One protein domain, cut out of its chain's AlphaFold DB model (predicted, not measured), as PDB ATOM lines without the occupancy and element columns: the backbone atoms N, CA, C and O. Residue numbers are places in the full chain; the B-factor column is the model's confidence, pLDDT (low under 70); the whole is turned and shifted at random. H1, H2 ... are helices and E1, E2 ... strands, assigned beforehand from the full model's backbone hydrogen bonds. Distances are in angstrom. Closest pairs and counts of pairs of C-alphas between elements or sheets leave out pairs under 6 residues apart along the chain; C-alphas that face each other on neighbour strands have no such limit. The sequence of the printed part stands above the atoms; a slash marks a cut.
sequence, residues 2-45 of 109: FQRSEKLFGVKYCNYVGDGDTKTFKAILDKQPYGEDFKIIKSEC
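This is residues 2 to 45 of the 109 residues of an uncharacterized protein of Dufourea novaeangliae (UniProt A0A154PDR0). Two short parallel strands, E1 and E2, lie side by side as a narrow ribbon, and the helix H2 packs over one side of it through its residues 22 to 29. A second helix, H1, sits off towards one end of the domain, away from H2 and E2. The printed part has 44 residues, with two named helices and two named strands in the order H1, E1, H2, E2; the sheet order is E1, E2, parallel, and the class is mixed, helices and strands. The whole is only just compact, close to loose, with a radius of gyration of the C-alphas of 10.7 A and spans of 29 by 20 by 15 A.

H1 is residues 2 to 9, 10.8 A long from first to last C-alpha, and begins at C-alpha 2 (-6.945, 42.604, -36.729). E1 is residues 15 to 17, 6.4 A. H2 is residues 22 to 31, 14.2 A, beginning at C-alpha 22 (-15.183, 54.116, -25.099). E2 is residues 41 to 43, 6.3 A, and ends at C-alpha 43 (-9.770, 59.552, -34.065).

E1 and E2 are parallel neighbours, with 34 degrees between their directions. C-alphas 16 and 42 face each other at 4.9 A. N 16 and O 41 are within hydrogen-bond range at 2.8 A, as are N 43 and O 16 at 2.8 A. E1, H2 and E2 form a strand-helix-strand unit, two parallel strands joined through a helix, with a right-handed crossover. The closest C-alphas of E1 and H2 are those of Tyr 16 and Phe 25, 7.3 A apart. The closest C-alphas of H2 and E2 are those of Phe 25 and Lys 42, 7.5 A apart. H1 is apart from H2 and from E2. In H1 and H2 every O i to N i+4 pair is within hydrogen-bond range.

The C-alphas farthest apart are those of Leu 8 and Gly 20, at 29.8 A. The printed part has no cut. The links from H1 to E1 and from E1 to H2 are tight, the link from H2 to E2 is short, and no link is long. The mean pLDDT of the printed part is 90.1, and residue 20 is under 70.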
ATOM      1  N   PHE A   2      -8.272  41.975 -36.837       91.94
ATOM      2  CA  PHE A   2      -6.945  42.604 -36.729       91.94
ATOM      3  C   PHE A   2      -5.774  41.703 -37.162       91.94
ATOM      4  O   PHE A   2      -5.162  41.959 -38.187       91.94
ATOM      5  N   GLN A   3      -5.522  40.586 -36.472       91.44
ATOM      6  CA  GLN A   3      -4.437  39.658 -36.849       91.44
ATOM      7  C   GLN A   3      -4.622  39.053 -38.252       91.44
ATOM      8  O   GLN A   3      -3.665  38.747 -38.953       91.44
ATOM      9  N   ARG A   4      -5.878  38.909 -38.698       95.50
ATOM     10  CA  ARG A   4      -6.188  38.429 -40.051       95.50
ATOM     11  C   ARG A   4      -5.747  39.431 -41.124       95.50
ATOM     12  O   ARG A   4      -5.302  38.984 -42.174       95.50
ATOM     13  N   SER A   5      -5.878  40.743 -40.889       94.69
ATOM     14  CA  SER A   5      -5.446  41.754 -41.866       94.69
ATOM     15  C   SER A   5      -3.930  41.762 -42.032       94.69
ATOM     16  O   SER A   5      -3.441  41.866 -43.151       94.69
ATOM     17  N   GLU A   6      -3.201  41.576 -40.933       94.69
ATOM     18  CA  GLU A   6      -1.745  41.463 -40.955       94.69
ATOM     19  C   GLU A   6      -1.309  40.180 -41.665       94.69
ATOM     20  O   GLU A   6      -0.518  40.240 -42.600       94.69
ATOM     21  N   LYS A   7      -1.897  39.029 -41.315       96.00
ATOM     22  CA  LYS A   7      -1.530  37.741 -41.921       96.00
ATOM     23  C   LYS A   7      -1.803  37.673 -43.427       96.00
ATOM     24  O   LYS A   7      -1.023  37.069 -44.151       96.00
ATOM     25  N   LEU A   8      -2.934  38.212 -43.888       97.25
ATOM     26  CA  LEU A   8      -3.351  38.080 -45.290       97.25
ATOM     27  C   LEU A   8      -2.847  39.206 -46.189       97.25
ATOM     28  O   LEU A   8      -2.674  38.984 -47.381       97.25
ATOM     29  N   PHE A   9      -2.661  40.406 -45.640       96.38
ATOM     30  CA  PHE A   9      -2.398  41.603 -46.440       96.38
ATOM     31  C   PHE A   9      -1.201  42.418 -45.940       96.38
ATOM     32  O   PHE A   9      -0.869  43.425 -46.552       96.38
ATOM     33  N   GLY A  10      -0.567  42.033 -44.825       95.50
ATOM     34  CA  GLY A  10       0.553  42.777 -44.244       95.50
ATOM     35  C   GLY A  10       0.167  44.144 -43.670       95.50
ATOM     36  O   GLY A  10       1.037  44.987 -43.481       95.50
ATOM     37  N   VAL A  11      -1.125  44.397 -43.404       94.81
ATOM     38  CA  VAL A  11      -1.615  45.714 -42.948       94.81
ATOM     39  C   VAL A  11      -2.129  45.699 -41.510       94.81
ATOM     40  O   VAL A  11      -2.802  44.759 -41.068       94.81
ATOM     41  N   LYS A  12      -1.877  46.805 -40.799       95.31
ATOM     42  CA  LYS A  12      -2.338  47.059 -39.428       95.31
ATOM     43  C   LYS A  12      -3.299  48.243 -39.383       95.31
ATOM     44  O   LYS A  12      -3.064  49.269 -40.017       95.31
ATOM     45  N   TYR A  13      -4.361  48.131 -38.590       93.88
ATOM     46  CA  TYR A  13      -5.262  49.253 -38.327       93.88
ATOM     47  C   TYR A  13      -4.667  50.174 -37.259       93.88
ATOM     48  O   TYR A  13      -4.661  49.822 -36.084       93.88
ATOM     49  N   CYS A  14      -4.187  51.354 -37.655       92.38
ATOM     50  CA  CYS A  14      -3.602  52.341 -36.738       92.38
ATOM     51  C   CYS A  14      -4.626  53.314 -36.138       92.38
ATOM     52  O   CYS A  14      -4.404  53.833 -35.050       92.38
ATOM     53  N   ASN A  15      -5.751  53.550 -36.820       91.81
ATOM     54  CA  ASN A  15      -6.754  54.529 -36.411       91.81
ATOM     55  C   ASN A  15      -8.088  53.852 -36.090       91.81
ATOM     56  O   ASN A  15      -8.657  53.147 -36.924       91.81
ATOM     57  N   TYR A  16      -8.615  54.121 -34.898       91.12
ATOM     58  CA  TYR A  16      -9.972  53.765 -34.500       91.12
ATOM     59  C   TYR A  16     -10.881  54.989 -34.622       91.12
ATOM     60  O   TYR A  16     -10.651  55.997 -33.955       91.12
ATOM     61  N   VAL A  17     -11.928  54.897 -35.444       88.19
ATOM     62  CA  VAL A  17     -12.944  55.948 -35.596       88.19
ATOM     63  C   VAL A  17     -14.251  55.462 -34.979       88.19
ATOM     64  O   VAL A  17     -14.834  54.493 -35.458       88.19
ATOM     65  N   GLY A  18     -14.723  56.132 -33.926       82.19
ATOM     66  CA  GLY A  18     -15.937  55.737 -33.203       82.19
ATOM     67  C   GLY A  18     -16.759  56.924 -32.697       82.19
ATOM     68  O   GLY A  18     -16.229  58.010 -32.473       82.19
ATOM     69  N   ASP A  19     -18.061  56.705 -32.490       73.69
ATOM     70  CA  ASP A  19     -19.030  57.691 -31.968       73.69
ATOM     71  C   ASP A  19     -18.939  57.829 -30.439       73.69
ATOM     72  O   ASP A  19     -19.882  57.545 -29.705       73.69
ATOM     73  N   GLY A  20     -17.750  58.134 -29.918       66.50
ATOM     74  CA  GLY A  20     -17.539  58.185 -28.469       66.50
ATOM     75  C   GLY A  20     -17.628  56.826 -27.755       66.50
ATOM     76  O   GLY A  20     -17.538  56.795 -26.526       66.50
ATOM     77  N   ASP A  21     -17.734  55.709 -28.488       74.25
ATOM     78  CA  ASP A  21     -17.715  54.365 -27.910       74.25
ATOM     79  C   ASP A  21     -16.360  54.097 -27.250       74.25
ATOM     80  O   ASP A  21     -15.324  53.864 -27.877       74.25
ATOM     81  N   THR A  22     -16.375  54.222 -25.931       80.69
ATOM     82  CA  THR A  22     -15.183  54.116 -25.099       80.69
ATOM     83  C   THR A  22     -14.943  52.667 -24.687       80.69
ATOM     84  O   THR A  22     -13.798  52.296 -24.444       80.69
ATOM     85  N   LYS A  23     -15.984  51.819 -24.682       89.50
ATOM     86  CA  LYS A  23     -15.864  50.405 -24.298       89.50
ATOM     87  C   LYS A  23     -15.160  49.602 -25.382       89.50
ATOM     88  O   LYS A  23     -14.230  48.865 -25.071       89.50
ATOM     89  N   THR A  24     -15.547  49.791 -26.643       89.50
ATOM     90  CA  THR A  24     -14.900  49.086 -27.760       89.50
ATOM     91  C   THR A  24     -13.448  49.517 -27.920       89.50
ATOM     92  O   THR A  24     -12.575  48.666 -28.055       89.50
ATOM     93  N   PHE A  25     -13.163  50.822 -27.835       90.25
ATOM     94  CA  PHE A  25     -11.782  51.301 -27.895       90.25
ATOM     95  C   PHE A  25     -10.933  50.751 -26.741       90.25
ATOM     96  O   PHE A  25      -9.831  50.270 -26.978       90.25
ATOM     97  N   LYS A  26     -11.468  50.738 -25.512       91.75
ATOM     98  CA  LYS A  26     -10.781  50.139 -24.363       91.75
ATOM     99  C   LYS A  26     -10.501  48.650 -24.581       91.75
ATOM    100  O   LYS A  26      -9.368  48.229 -24.421       91.75
ATOM    101  N   ALA A  27     -11.486  47.880 -25.039       92.31
ATOM    102  CA  ALA A  27     -11.293  46.458 -25.326       92.31
ATOM    103  C   ALA A  27     -10.234  46.203 -26.415       92.31
ATOM    104  O   ALA A  27      -9.561  45.176 -26.387       92.31
ATOM    105  N   ILE A  28     -10.084  47.117 -27.381       91.56
ATOM    106  CA  ILE A  28      -9.015  47.058 -28.386       91.56
ATOM    107  C   ILE A  28      -7.650  47.336 -27.744       91.56
ATOM    108  O   ILE A  28      -6.702  46.610 -28.033       91.56
ATOM    109  N   LEU A  29      -7.554  48.353 -26.881       91.06
ATOM    110  CA  LEU A  29      -6.321  48.673 -26.157       91.06
ATOM    111  C   LEU A  29      -5.890  47.531 -25.235       91.06
ATOM    112  O   LEU A  29      -4.729  47.150 -25.275       91.06
ATOM    113  N   ASP A  30      -6.823  46.953 -24.477       92.69
ATOM    114  CA  ASP A  30      -6.549  45.853 -23.544       92.69
ATOM    115  C   ASP A  30      -6.100  44.581 -24.287       92.69
ATOM    116  O   ASP A  30      -5.277  43.820 -23.790       92.69
ATOM    117  N   LYS A  31      -6.627  44.343 -25.497       92.88
ATOM    118  CA  LYS A  31      -6.273  43.170 -26.314       92.88
ATOM    119  C   LYS A  31      -4.963  43.304 -27.084       92.88
ATOM    120  O   LYS A  31      -4.513  42.287 -27.601       92.88
ATOM    121  N   GLN A  32      -4.432  44.519 -27.240       92.81
ATOM    122  CA  GLN A  32      -3.180  44.811 -27.958       92.81
ATOM    123  C   GLN A  32      -2.983  43.939 -29.215       92.81
ATOM    124  O   GLN A  32      -2.041  43.152 -29.305       92.81
ATOM    125  N   PRO A  33      -3.880  44.029 -30.215       93.12
ATOM    126  CA  PRO A  33      -3.972  43.032 -31.284       93.12
ATOM    127  C   PRO A  33      -2.726  42.915 -32.175       93.12
ATOM    128  O   PRO A  33      -2.641  41.967 -32.955       93.12
ATOM    129  N   TYR A  34      -1.804  43.874 -32.075       94.62
ATOM    130  CA  TYR A  34      -0.558  43.965 -32.834       94.62
ATOM    131  C   TYR A  34       0.690  44.060 -31.931       94.62
ATOM    132  O   TYR A  34       1.751  44.445 -32.422       94.62
ATOM    133  N   GLY A  35       0.560  43.729 -30.641       91.94
ATOM    134  CA  GLY A  35       1.624  43.834 -29.634       91.94
ATOM    135  C   GLY A  35       1.696  45.195 -28.932       91.94
ATOM    136  O   GLY A  35       1.014  46.148 -29.316       91.94
ATOM    137  N   GLU A  36       2.529  45.276 -27.891       89.62
ATOM    138  CA  GLU A  36       2.699  46.467 -27.037       89.62
ATOM    139  C   GLU A  36       3.284  47.674 -27.787       89.62
ATOM    140  O   GLU A  36       2.913  48.821 -27.516       89.62
ATOM    141  N   ASP A  37       4.131  47.418 -28.786       91.19
ATOM    142  CA  ASP A  37       4.811  48.454 -29.570       91.19
ATOM    143  C   ASP A  37       3.891  49.163 -30.575       91.19
ATOM    144  O   ASP A  37       4.238  50.214 -31.119       91.19
ATOM    145  N   PHE A  38       2.696  48.620 -30.835       91.62
ATOM    146  CA  PHE A  38       1.773  49.167 -31.825       91.62
ATOM    147  C   PHE A  38       0.517  49.752 -31.170       91.62
ATOM    148  O   PHE A  38      -0.463  49.062 -30.879       91.62
ATOM    149  N   LYS A  39       0.521  51.076 -30.989       89.56
ATOM    150  CA  LYS A  39      -0.595  51.813 -30.383       89.56
ATOM    151  C   LYS A  39      -1.638  52.222 -31.419       89.56
ATOM    152  O   LYS A  39      -1.329  52.865 -32.419       89.56
ATOM    153  N   ILE A  40      -2.898  51.907 -31.127       91.88
ATOM    154  CA  ILE A  40      -4.046  52.339 -31.929       91.88
ATOM    155  C   ILE A  40      -4.505  53.716 -31.444       91.88
ATOM    156  O   ILE A  40      -4.785  53.921 -30.261       91.88
ATOM    157  N   ILE A  41      -4.607  54.662 -32.372       91.25
ATOM    158  CA  ILE A  41      -4.964  56.056 -32.118       91.25
ATOM    159  C   ILE A  41      -6.478  56.214 -32.259       91.25
ATOM    160  O   ILE A  41      -7.068  55.867 -33.286       91.25
ATOM    161  N   LYS A  42      -7.129  56.781 -31.240       89.19
ATOM    162  CA  LYS A  42      -8.536  57.177 -31.342       89.19
ATOM    163  C   LYS A  42      -8.650  58.467 -32.149       89.19
ATOM    164  O   LYS A  42      -8.093  59.492 -31.770       89.19
ATOM    165  N   SER A  43      -9.422  58.412 -33.224       87.62
ATOM    166  CA  SER A  43      -9.770  59.552 -34.065       87.62
ATOM    167  C   SER A  43     -11.266  59.839 -33.960       87.62
ATOM    168  O   SER A  43     -12.099  58.935 -34.004       87.62
ATOM    169  N   GLU A  44     -11.625  61.112 -33.829       83.00
ATOM    170  CA  GLU A  44     -13.024  61.541 -33.825       83.00
ATOM    171  C   GLU A  44     -13.479  61.842 -35.255       83.00
ATOM    172  O   GLU A  44     -12.793  62.525 -36.018       83.00
ATOM    173  N   CYS A  45     -14.668  61.373 -35.625       88.06
ATOM    174  CA  CYS A  45     -15.223  61.684 -36.933       88.06
ATOM    175  C   CYS A  45     -15.784  63.111 -36.960       88.06
ATOM    176  O   CYS A  45     -16.484  63.557 -36.046       88.06
TER     177      CYS A  45